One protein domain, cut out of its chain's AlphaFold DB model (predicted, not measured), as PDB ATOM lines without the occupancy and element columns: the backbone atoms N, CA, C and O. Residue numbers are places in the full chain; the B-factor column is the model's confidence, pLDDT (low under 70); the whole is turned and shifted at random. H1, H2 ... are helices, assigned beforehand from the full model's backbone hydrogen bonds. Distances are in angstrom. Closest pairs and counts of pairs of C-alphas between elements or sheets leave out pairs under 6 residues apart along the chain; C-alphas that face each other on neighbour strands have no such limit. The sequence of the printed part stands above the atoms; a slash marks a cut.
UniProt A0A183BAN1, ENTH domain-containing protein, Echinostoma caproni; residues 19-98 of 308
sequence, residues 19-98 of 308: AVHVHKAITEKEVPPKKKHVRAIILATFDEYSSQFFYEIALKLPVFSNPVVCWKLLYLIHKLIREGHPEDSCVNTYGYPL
ATOM      1  N   ALA A  19      -3.501 -14.904 -49.476       91.06
ATOM      2  CA  ALA A  19      -2.480 -15.322 -50.433       91.06
ATOM      3  C   ALA A  19      -1.156 -14.578 -50.224       91.06
ATOM      4  O   ALA A  19      -0.088 -15.191 -50.205       91.06
ATOM      5  N   VAL A  20      -1.205 -13.264 -49.979       93.06
ATOM      6  CA  VAL A  20      -0.009 -12.472 -49.658       93.06
ATOM      7  C   VAL A  20       0.670 -12.966 -48.380       93.06
ATOM      8  O   VAL A  20       1.902 -12.990 -48.323       93.06
ATOM      9  N   HIS A  21      -0.090 -13.354 -47.354       94.00
ATOM     10  CA  HIS A  21       0.493 -13.903 -46.131       94.00
ATOM     11  C   HIS A  21       1.154 -15.263 -46.383       94.00
ATOM     12  O   HIS A  21       2.308 -15.431 -45.985       94.00
ATOM     13  N   VAL A  22       0.503 -16.177 -47.108       91.88
ATOM     14  CA  VAL A  22       1.074 -17.495 -47.447       91.88
ATOM     15  C   VAL A  22       2.353 -17.349 -48.274       91.88
ATOM     16  O   VAL A  22       3.402 -17.847 -47.867       91.88
ATOM     17  N   HIS A  23       2.331 -16.568 -49.359       93.25
ATOM     18  CA  HIS A  23       3.510 -16.348 -50.208       93.25
ATOM     19  C   HIS A  23       4.674 -15.669 -49.475       93.25
ATOM     20  O   HIS A  23       5.837 -15.923 -49.778       93.25
ATOM     21  N   LYS A  24       4.398 -14.795 -48.499       93.06
ATOM     22  CA  LYS A  24       5.455 -14.145 -47.704       93.06
ATOM     23  C   LYS A  24       5.954 -15.001 -46.540       93.06
ATOM     24  O   LYS A  24       7.009 -14.681 -45.984       93.06
ATOM     25  N   ALA A  25       5.214 -16.034 -46.146       91.12
ATOM     26  CA  ALA A  25       5.639 -16.997 -45.139       91.12
ATOM     27  C   ALA A  25       6.447 -18.144 -45.768       91.12
ATOM     28  O   ALA A  25       7.490 -18.516 -45.228       91.12
ATOM     29  N   ILE A  26       6.022 -18.637 -46.935       91.81
ATOM     30  CA  ILE A  26       6.660 -19.734 -47.668       91.81
ATOM     31  C   ILE A  26       7.447 -19.167 -48.856       91.81
ATOM     32  O   ILE A  26       6.943 -19.035 -49.967       91.81
ATOM     33  N   THR A  27       8.706 -18.810 -48.602       92.06
ATOM     34  CA  THR A  27       9.628 -18.277 -49.619       92.06
ATOM     35  C   THR A  27      10.782 -19.236 -49.873       92.06
ATOM     36  O   THR A  27      11.258 -19.869 -48.933       92.06
ATOM     37  N   GLU A  28      11.343 -19.200 -51.080       91.31
ATOM     38  CA  GLU A  28      12.538 -19.966 -51.479       91.31
ATOM     39  C   GLU A  28      13.802 -19.604 -50.685       91.31
ATOM     40  O   GLU A  28      14.707 -20.417 -50.536       91.31
ATOM     41  N   LYS A  29      13.865 -18.379 -50.147       89.00
ATOM     42  CA  LYS A  29      14.988 -17.926 -49.317       89.00
ATOM     43  C   LYS A  29      15.035 -18.696 -48.007       89.00
ATOM     44  O   LYS A  29      14.044 -18.697 -47.281       89.00
ATOM     45  N   GLU A  30      16.190 -19.235 -47.652       85.94
ATOM     46  CA  GLU A  30      16.407 -19.996 -46.421       85.94
ATOM     47  C   GLU A  30      16.547 -19.083 -45.192       85.94
ATOM     48  O   GLU A  30      17.601 -18.905 -44.594       85.94
ATOM     49  N   VAL A  31      15.442 -18.427 -44.862       84.25
ATOM     50  CA  VAL A  31      15.283 -17.513 -43.732       84.25
ATOM     51  C   VAL A  31      13.986 -17.857 -43.003       84.25
ATOM     52  O   VAL A  31      13.044 -18.316 -43.661       84.25
ATOM     53  N   PRO A  32      13.881 -17.618 -41.685       82.44
ATOM     54  CA  PRO A  32      12.710 -18.023 -40.924       82.44
ATOM     55  C   PRO A  32      11.442 -17.353 -41.472       82.44
ATOM     56  O   PRO A  32      11.487 -16.169 -41.840       82.44
ATOM     57  N   PRO A  33      10.297 -18.060 -41.514       86.69
ATOM     58  CA  PRO A  33       9.022 -17.447 -41.858       86.69
ATOM     59  C   PRO A  33       8.746 -16.220 -40.982       86.69
ATOM     60  O   PRO A  33       8.871 -16.245 -39.756       86.69
ATOM     61  N   LYS A  34       8.368 -15.106 -41.611       85.19
ATOM     62  CA  LYS A  34       8.119 -13.853 -40.887       85.19
ATOM     63  C   LYS A  34       6.904 -14.007 -39.970       85.19
ATOM     64  O   LYS A  34       5.787 -14.173 -40.460       85.19
ATOM     65  N   LYS A  35       7.104 -13.815 -38.661       83.38
ATOM     66  CA  LYS A  35       6.085 -13.980 -37.603       83.38
ATOM     67  C   LYS A  35       4.728 -13.340 -37.924       83.38
ATOM     68  O   LYS A  35       3.697 -13.973 -37.740       83.38
ATOM     69  N   LYS A  36       4.715 -12.118 -38.475       86.25
ATOM     70  CA  LYS A  36       3.468 -11.414 -38.829       86.25
ATOM     71  C   LYS A  36       2.618 -12.137 -39.880       86.25
ATOM     72  O   LYS A  36       1.399 -12.041 -39.845       86.25
ATOM     73  N   HIS A  37       3.249 -12.831 -40.827       92.25
ATOM     74  CA  HIS A  37       2.529 -13.558 -41.872       92.25
ATOM     75  C   HIS A  37       2.025 -14.895 -41.347       92.25
ATOM     76  O   HIS A  37       0.869 -15.219 -41.570       92.25
ATOM     77  N   VAL A  38       2.845 -15.586 -40.554       89.69
ATOM     78  CA  VAL A  38       2.438 -16.803 -39.840       89.69
ATOM     79  C   VAL A  38       1.225 -16.544 -38.940       89.69
ATOM     80  O   VAL A  38       0.239 -17.265 -39.018       89.69
ATOM     81  N   ARG A  39       1.258 -15.468 -38.142       84.88
ATOM     82  CA  ARG A  39       0.145 -15.072 -37.267       84.88
ATOM     83  C   ARG A  39      -1.130 -14.774 -38.050       84.88
ATOM     84  O   ARG A  39      -2.195 -15.221 -37.654       84.88
ATOM     85  N   ALA A  40      -1.025 -14.021 -39.141       89.75
ATOM     86  CA  ALA A  40      -2.184 -13.699 -39.967       89.75
ATOM     87  C   ALA A  40      -2.824 -14.952 -40.583       89.75
ATOM     88  O   ALA A  40      -4.042 -15.028 -40.639       89.75
ATOM     89  N   ILE A  41      -2.017 -15.941 -40.987       88.88
ATOM     90  CA  ILE A  41      -2.519 -17.231 -41.481       88.88
ATOM     91  C   ILE A  41      -3.285 -17.960 -40.371       88.88
ATOM     92  O   ILE A  41      -4.400 -18.398 -40.608       88.88
ATOM     93  N   ILE A  42      -2.732 -18.035 -39.155       86.38
ATOM     94  CA  ILE A  42      -3.408 -18.673 -38.014       86.38
ATOM     95  C   ILE A  42      -4.735 -17.973 -37.706       86.38
ATOM     96  O   ILE A  42      -5.760 -18.639 -37.633       86.38
ATOM     97  N   LEU A  43      -4.739 -16.643 -37.578       85.75
ATOM     98  CA  LEU A  43      -5.955 -15.877 -37.279       85.75
ATOM     99  C   LEU A  43      -7.029 -16.050 -38.357       85.75
ATOM    100  O   LEU A  43      -8.190 -16.254 -38.020       85.75
ATOM    101  N   ALA A  44      -6.631 -16.078 -39.631       86.50
ATOM    102  CA  ALA A  44      -7.555 -16.324 -40.732       86.50
ATOM    103  C   ALA A  44      -8.273 -17.681 -40.614       86.50
ATOM    104  O   ALA A  44      -9.422 -17.778 -41.029       86.50
ATOM    105  N   THR A  45      -7.657 -18.701 -39.994       84.62
ATOM    106  CA  THR A  45      -8.352 -19.982 -39.761       84.62
ATOM    107  C   THR A  45      -9.524 -19.862 -38.792       84.62
ATOM    108  O   THR A  45     -10.517 -20.563 -38.956       84.62
ATOM    109  N   PHE A  46      -9.443 -18.961 -37.809       81.88
ATOM    110  CA  PHE A  46     -10.540 -18.690 -36.877       81.88
ATOM    111  C   PHE A  46     -11.610 -17.803 -37.512       81.88
ATOM    112  O   PHE A  46     -12.792 -18.001 -37.253       81.88
ATOM    113  N   ASP A  47     -11.204 -16.852 -38.358       84.25
ATOM    114  CA  ASP A  47     -12.141 -15.979 -39.069       84.25
ATOM    115  C   ASP A  47     -13.005 -16.767 -40.072       84.25
ATOM    116  O   ASP A  47     -14.194 -16.483 -40.228       84.25
ATOM    117  N   GLU A  48     -12.421 -17.767 -40.742       81.06
ATOM    118  CA  GLU A  48     -13.106 -18.601 -41.741       81.06
ATOM    119  C   GLU A  48     -13.648 -19.925 -41.194       81.06
ATOM    120  O   GLU A  48     -14.365 -20.622 -41.909       81.06
ATOM    121  N   TYR A  49     -13.318 -20.277 -39.947       80.88
ATOM    122  CA  TYR A  49     -13.567 -21.603 -39.364       80.88
ATOM    123  C   TYR A  49     -12.970 -22.758 -40.198       80.88
ATOM    124  O   TYR A  49     -13.419 -23.898 -40.099       80.88
ATOM    125  N   SER A  50     -11.955 -22.478 -41.023       77.50
ATOM    126  CA  SER A  50     -11.241 -23.451 -41.854       77.50
ATOM    127  C   SER A  50      -9.858 -22.926 -42.266       77.50
ATOM    128  O   SER A  50      -9.634 -21.722 -42.364       77.50
ATOM    129  N   SER A  51      -8.913 -23.822 -42.542       82.12
ATOM    130  CA  SER A  51      -7.613 -23.552 -43.163       82.12
ATOM    131  C   SER A  51      -7.554 -24.038 -44.614       82.12
ATOM    132  O   SER A  51      -6.488 -24.036 -45.230       82.12
ATOM    133  N   GLN A  52      -8.701 -24.364 -45.223       79.81
ATOM    134  CA  GLN A  52      -8.796 -24.722 -46.640       79.81
ATOM    135  C   GLN A  52      -8.101 -23.690 -47.545       79.81
ATOM    136  O   GLN A  52      -7.356 -24.075 -48.451       79.81
ATOM    137  N   PHE A  53      -8.247 -22.389 -47.253       83.62
ATOM    138  CA  PHE A  53      -7.574 -21.326 -48.006       83.62
ATOM    139  C   PHE A  53      -6.050 -21.515 -48.040       83.62
ATOM    140  O   PHE A  53      -5.406 -21.321 -49.075       83.62
ATOM    141  N   PHE A  54      -5.459 -21.928 -46.915       87.25
ATOM    142  CA  PHE A  54      -4.023 -22.119 -46.789       87.25
ATOM    143  C   PHE A  54      -3.553 -23.233 -47.719       87.25
ATOM    144  O   PHE A  54      -2.608 -23.019 -48.478       87.25
ATOM    145  N   TYR A  55      -4.231 -24.383 -47.711       83.31
ATOM    146  CA  TYR A  55      -3.880 -25.516 -48.565       83.31
ATOM    147  C   TYR A  55      -4.065 -25.193 -50.049       83.31
ATOM    148  O   TYR A  55      -3.172 -25.454 -50.850       83.31
ATOM    149  N   GLU A  56      -5.165 -24.542 -50.424       83.25
ATOM    150  CA  GLU A  56      -5.426 -24.140 -51.811       83.25
ATOM    151  C   GLU A  56      -4.370 -23.178 -52.384       83.25
ATOM    152  O   GLU A  56      -4.077 -23.206 -53.586       83.25
ATOM    153  N   ILE A  57      -3.789 -22.315 -51.545       86.75
ATOM    154  CA  ILE A  57      -2.690 -21.427 -51.943       86.75
ATOM    155  C   ILE A  57      -1.354 -22.177 -51.909       86.75
ATOM    156  O   ILE A  57      -0.562 -22.069 -52.847       86.75
ATOM    157  N   ALA A  58      -1.094 -22.945 -50.852       84.38
ATOM    158  CA  ALA A  58       0.168 -23.645 -50.643       84.38
ATOM    159  C   ALA A  58       0.438 -24.719 -51.705       84.38
ATOM    160  O   ALA A  58       1.578 -24.858 -52.146       84.38
ATOM    161  N   LEU A  59      -0.596 -25.423 -52.177       80.81
ATOM    162  CA  LEU A  59      -0.488 -26.439 -53.231       80.81
ATOM    163  C   LEU A  59      -0.034 -25.867 -54.586       80.81
ATOM    164  O   LEU A  59       0.411 -26.617 -55.449       80.81
ATOM    165  N   LYS A  60      -0.119 -24.544 -54.780       86.75
ATOM    166  CA  LYS A  60       0.347 -23.855 -55.998       86.75
ATOM    167  C   LYS A  60       1.826 -23.458 -55.933       86.75
ATOM    168  O   LYS A  60       2.354 -22.919 -56.902       86.75
ATOM    169  N   LEU A  61       2.490 -23.664 -54.795       86.75
ATOM    170  CA  LEU A  61       3.907 -23.351 -54.616       86.75
ATOM    171  C   LEU A  61       4.794 -24.464 -55.204       86.75
ATOM    172  O   LEU A  61       4.370 -25.619 -55.251       86.75
ATOM    173  N   PRO A  62       6.048 -24.166 -55.599       84.56
ATOM    174  CA  PRO A  62       6.977 -25.154 -56.154       84.56
ATOM    175  C   PRO A  62       7.577 -26.067 -55.062       84.56
ATOM    176  O   PRO A  62       8.792 -26.141 -54.891       84.56
ATOM    177  N   VAL A  63       6.724 -26.764 -54.303       80.25
ATOM    178  CA  VAL A  63       7.106 -27.594 -53.143       80.25
ATOM    179  C   VAL A  63       8.052 -28.738 -53.521       80.25
ATOM    180  O   VAL A  63       8.945 -29.072 -52.753       80.25
ATOM    181  N   PHE A  64       7.909 -29.290 -54.727       73.56
ATOM    182  CA  PHE A  64       8.737 -30.393 -55.231       73.56
ATOM    183  C   PHE A  64      10.091 -29.949 -55.770       73.56
ATOM    184  O   PHE A  64      11.049 -30.714 -55.761       73.56
ATOM    185  N   SER A  65      10.158 -28.724 -56.284       83.81
ATOM    186  CA  SER A  65      11.361 -28.199 -56.928       83.81
ATOM    187  C   SER A  65      12.269 -27.479 -55.937       83.81
ATOM    188  O   SER A  65      13.449 -27.294 -56.223       83.81
ATOM    189  N   ASN A  66      11.738 -27.063 -54.780       84.38
ATOM    190  CA  ASN A  66      12.490 -26.321 -53.780       84.38
ATOM    191  C   ASN A  66      12.308 -26.911 -52.361       84.38
ATOM    192  O   ASN A  66      11.255 -26.721 -51.742       84.38
ATOM    193  N   PRO A  67      13.345 -27.554 -51.786       83.38
ATOM    194  CA  PRO A  67      13.256 -28.163 -50.459       83.38
ATOM    195  C   PRO A  67      13.039 -27.142 -49.329       83.38
ATOM    196  O   PRO A  67      12.410 -27.478 -48.328       83.38
ATOM    197  N   VAL A  68      13.471 -25.882 -49.481       85.12
ATOM    198  CA  VAL A  68      13.223 -24.812 -48.492       85.12
ATOM    199  C   VAL A  68      11.741 -24.434 -48.455       85.12
ATOM    200  O   VAL A  68      11.183 -24.188 -47.383       85.12
ATOM    201  N   VAL A  69      11.081 -24.406 -49.618       87.25
ATOM    202  CA  VAL A  69       9.630 -24.178 -49.723       87.25
ATOM    203  C   VAL A  69       8.874 -25.323 -49.050       87.25
ATOM    204  O   VAL A  69       8.001 -25.060 -48.223       87.25
ATOM    205  N   CYS A  70       9.252 -26.576 -49.333       85.50
ATOM    206  CA  CYS A  70       8.668 -27.760 -48.694       85.50
ATOM    207  C   CYS A  70       8.847 -27.735 -47.163       85.50
ATOM    208  O   CYS A  70       7.882 -27.889 -46.414       85.50
ATOM    209  N   TRP A  71      10.057 -27.426 -46.685       84.12
ATOM    210  CA  TRP A  71      10.374 -27.323 -45.258       84.12
ATOM    211  C   TRP A  71       9.486 -26.314 -44.523       84.12
ATOM    212  O   TRP A  71       8.916 -26.603 -43.469       84.12
ATOM    213  N   LYS A  72       9.320 -25.121 -45.101       88.62
ATOM    214  CA  LYS A  72       8.481 -24.064 -44.522       88.62
ATOM    215  C   LYS A  72       6.997 -24.385 -44.570       88.62
ATOM    216  O   LYS A  72       6.284 -24.011 -43.641       88.62
ATOM    217  N   LEU A  73       6.538 -25.051 -45.628       88.75
ATOM    218  CA  LEU A  73       5.167 -25.537 -45.720       88.75
ATOM    219  C   LEU A  73       4.867 -26.496 -44.564       88.75
ATOM    220  O   LEU A  73       3.911 -26.273 -43.830       88.75
ATOM    221  N   LEU A  74       5.721 -27.498 -44.343       86.12
ATOM    222  CA  LEU A  74       5.530 -28.467 -43.262       86.12
ATOM    223  C   LEU A  74       5.619 -27.829 -41.877       86.12
ATOM    224  O   LEU A  74       4.802 -28.136 -41.014       86.12
ATOM    225  N   TYR A  75       6.531 -26.873 -41.677       88.00
ATOM    226  CA  TYR A  75       6.558 -26.062 -40.459       88.00
ATOM    227  C   TYR A  75       5.238 -25.317 -40.210       88.00
ATOM    228  O   TYR A  75       4.743 -25.308 -39.082       88.00
ATOM    229  N   LEU A  76       4.650 -24.702 -41.240       88.62
ATOM    230  CA  LEU A  76       3.368 -24.011 -41.092       88.62
ATOM    231  C   LEU A  76       2.209 -24.970 -40.861       88.62
ATOM    232  O   LEU A  76       1.363 -24.655 -40.036       88.62
ATOM    233  N   ILE A  77       2.192 -26.129 -41.521       86.62
ATOM    234  CA  ILE A  77       1.200 -27.178 -41.261       86.62
ATOM    235  C   ILE A  77       1.285 -27.614 -39.798       86.62
ATOM    236  O   ILE A  77       0.275 -27.620 -39.104       86.62
ATOM    237  N   HIS A  78       2.489 -27.892 -39.296       86.12
ATOM    238  CA  HIS A  78       2.693 -28.250 -37.896       86.12
ATOM    239  C   HIS A  78       2.159 -27.160 -36.951       86.12
ATOM    240  O   HIS A  78       1.414 -27.433 -36.011       86.12
ATOM    241  N   LYS A  79       2.485 -25.898 -37.236       86.81
ATOM    242  CA  LYS A  79       2.024 -24.771 -36.427       86.81
ATOM    243  C   LYS A  79       0.507 -24.563 -36.498       86.81
ATOM    244  O   LYS A  79      -0.090 -24.225 -35.484       86.81
ATOM    245  N   LEU A  80      -0.113 -24.783 -37.657       83.69
ATOM    246  CA  LEU A  80      -1.564 -24.725 -37.840       83.69
ATOM    247  C   LEU A  80      -2.279 -25.837 -37.078       83.69
ATOM    248  O   LEU A  80      -3.285 -25.558 -36.442       83.69
ATOM    249  N   ILE A  81      -1.734 -27.055 -37.059       80.31
ATOM    250  CA  ILE A  81      -2.295 -28.131 -36.234       80.31
ATOM    251  C   ILE A  81      -2.244 -27.744 -34.750       80.31
ATOM    252  O   ILE A  81      -3.193 -28.024 -34.029       80.31
ATOM    253  N   ARG A  82      -1.176 -27.071 -34.290       82.69
ATOM    254  CA  ARG A  82      -1.058 -26.638 -32.884       82.69
ATOM    255  C   ARG A  82      -1.930 -25.446 -32.502       82.69
ATOM    256  O   ARG A  82      -2.462 -25.429 -31.398       82.69
ATOM    257  N   GLU A  83      -2.006 -24.433 -33.360       81.94
ATOM    258  CA  GLU A  83      -2.516 -23.098 -33.003       81.94
ATOM    259  C   GLU A  83      -3.712 -22.635 -33.845       81.94
ATOM    260  O   GLU A  83      -4.272 -21.582 -33.554       81.94
ATOM    261  N   GLY A  84      -4.071 -23.360 -34.904       75.75
ATOM    262  CA  GLY A  84      -5.182 -23.031 -35.795       75.75
ATOM    263  C   GLY A  84      -6.548 -23.440 -35.244       75.75
ATOM    264  O   GLY A  84      -6.671 -23.983 -34.146       75.75
ATOM    265  N   HIS A  85      -7.593 -23.164 -36.027       76.19
ATOM    266  CA  HIS A  85      -8.966 -23.493 -35.659       76.19
ATOM    267  C   HIS A  85      -9.159 -25.017 -35.450       76.19
ATOM    268  O   HIS A  85      -8.818 -25.794 -36.346       76.19
ATOM    269  N   PRO A  86      -9.730 -25.474 -34.312       63.88
ATOM    270  CA  PRO A  86      -9.779 -26.897 -33.951       63.88
ATOM    271  C   PRO A  86     -10.538 -27.790 -34.938       63.88
ATOM    272  O   PRO A  86     -10.112 -28.918 -35.188       63.88
ATOM    273  N   GLU A  87     -11.636 -27.293 -35.516       61.25
ATOM    274  CA  GLU A  87     -12.496 -28.086 -36.415       61.25
ATOM    275  C   GLU A  87     -11.857 -28.384 -37.778       61.25
ATOM    276  O   GLU A  87     -12.371 -29.202 -38.534       61.25
ATOM    277  N   ASP A  88     -10.710 -27.774 -38.078       55.50
ATOM    278  CA  ASP A  88     -10.026 -27.940 -39.358       55.50
ATOM    279  C   ASP A  88      -8.816 -28.891 -39.287       55.50
ATOM    280  O   ASP A  88      -8.166 -29.192 -40.285       55.50
ATOM    281  N   SER A  89      -8.536 -29.439 -38.103       50.31
ATOM    282  CA  SER A  89      -7.363 -30.282 -37.834       50.31
ATOM    283  C   SER A  89      -7.387 -31.675 -38.496       50.31
ATOM    284  O   SER A  89      -6.446 -32.449 -38.306       50.31
ATOM    285  N   CYS A  90      -8.418 -32.027 -39.282       45.44
ATOM    286  CA  CYS A  90      -8.633 -33.416 -39.709       45.44
ATOM    287  C   CYS A  90      -9.034 -33.686 -41.174       45.44
ATOM    288  O   CYS A  90      -9.169 -34.865 -41.518       45.44
ATOM    289  N   VAL A  91      -9.173 -32.701 -42.073       42.66
ATOM    290  CA  VAL A  91      -9.745 -32.978 -43.413       42.66
ATOM    291  C   VAL A  91      -8.774 -32.700 -44.573       42.66
ATOM    292  O   VAL A  91      -8.662 -31.596 -45.084       42.66
ATOM    293  N   ASN A  92      -8.151 -33.790 -45.039       40.56
ATOM    294  CA  ASN A  92      -7.558 -34.008 -46.368       40.56
ATOM    295  C   ASN A  92      -6.373 -33.122 -46.795       40.56
ATOM    296  O   ASN A  92      -6.520 -32.188 -47.578       40.56
ATOM    297  N   THR A  93      -5.154 -33.546 -46.449       41.66
ATOM    298  CA  THR A  93      -3.941 -33.111 -47.160       41.66
ATOM    299  C   THR A  93      -3.264 -34.310 -47.832       41.66
ATOM    300  O   THR A  93      -2.697 -35.175 -47.167       41.66
ATOM    301  N   TYR A  94      -3.345 -34.376 -49.165       36.97
ATOM    302  CA  TYR A  94      -2.563 -35.297 -50.002       36.97
ATOM    303  C   TYR A  94      -1.087 -34.835 -50.026       36.97
ATOM    304  O   TYR A  94      -0.830 -33.642 -50.185       36.97
ATOM    305  N   GLY A  95      -0.123 -35.746 -49.811       33.91
ATOM    306  CA  GLY A  95       1.281 -35.422 -49.469       33.91
ATOM    307  C   GLY A  95       2.356 -35.788 -50.507       33.91
ATOM    308  O   GLY A  95       2.057 -36.589 -51.380       33.91
ATOM    309  N   TYR A  96       3.584 -35.227 -50.365       36.59
ATOM    310  CA  TYR A  96       4.844 -35.501 -51.125       36.59
ATOM    311  C   TYR A  96       6.111 -34.817 -50.491       36.59
ATOM    312  O   TYR A  96       5.938 -33.753 -49.915       36.59
ATOM    313  N   PRO A  97       7.383 -35.296 -50.635       40.88
ATOM    314  CA  PRO A  97       8.251 -35.708 -49.507       40.88
ATOM    315  C   PRO A  97       9.278 -34.727 -48.877       40.88
ATOM    316  O   PRO A  97       9.849 -33.838 -49.508       40.88
ATOM    317  N   LEU A  98       9.505 -35.039 -47.588       55.12
ATOM    318  CA  LEU A  98      10.427 -34.597 -46.524       55.12
ATOM    319  C   LEU A  98      10.291 -35.689 -45.424       55.12
ATOM    320  O   LEU A  98       9.608 -35.506 -44.420       55.12
TER     321      LEU A  98
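Overview. This is residues 19 to 98 of the 308 residues of the protein "ENTH domain-containing protein" of Echinostoma caproni (UniProt A0A183BAN1). Four helices pack in two layers: the short H1 and the longer H2 form a hairpin that covers the pair H3 and H4, which run side by side in opposite ways. The tail, residues 84 to 98, folds back past H3 and H4 on the side away from H1 and H2. The printed part has 80 residues with four named helices, in the order H1, H2, H3, H4, and no named strand; the class is all helix. It is compact, with a radius of gyration of the C-alphas of 11.7 A and spans of 31 by 27 by 19 A.

Along the chain. H1 takes residues 19 to 25, from C-alpha 19 at (-2.480, -15.322, -50.433). H2 takes residues 35 to 48 and is 20.2 A long. H3 takes residues 52 to 58. H4, the longest, takes residues 67 to 83 and is 24.1 A long, ending with C-alpha 83 at (-2.516, -23.098, -33.003).

Arrangement. H1 and H2 touch at a steep tilt of 38 degrees, opposite ways, H2 with residues 37 to 41 alone; the closest C-alphas, of His 21 and His 37, are 4.7 A apart. H1 touches H3, the closest C-alphas being those of Ala 19 and Ile 57, 6.3 A. H2 and H4 only just touch, with 3 pairs of C-alphas within 8 A, the closest those of Ile 42 and Leu 80, 6.3 A. H3 and H4 are close but not clearly touching, at a shallow tilt of 17 degrees. Every O i to N i+4 pair is within hydrogen-bond range in H1, H3 and H4; in H2, 9 of 10 are.

Size, cuts and confidence. The two C-alphas farthest apart, of Lys 29 and Glu 87, are 32.0 A apart. The printed part has no cut. The link from H2 to H3 is tight. Residues 86 to 98 have pLDDT under 70.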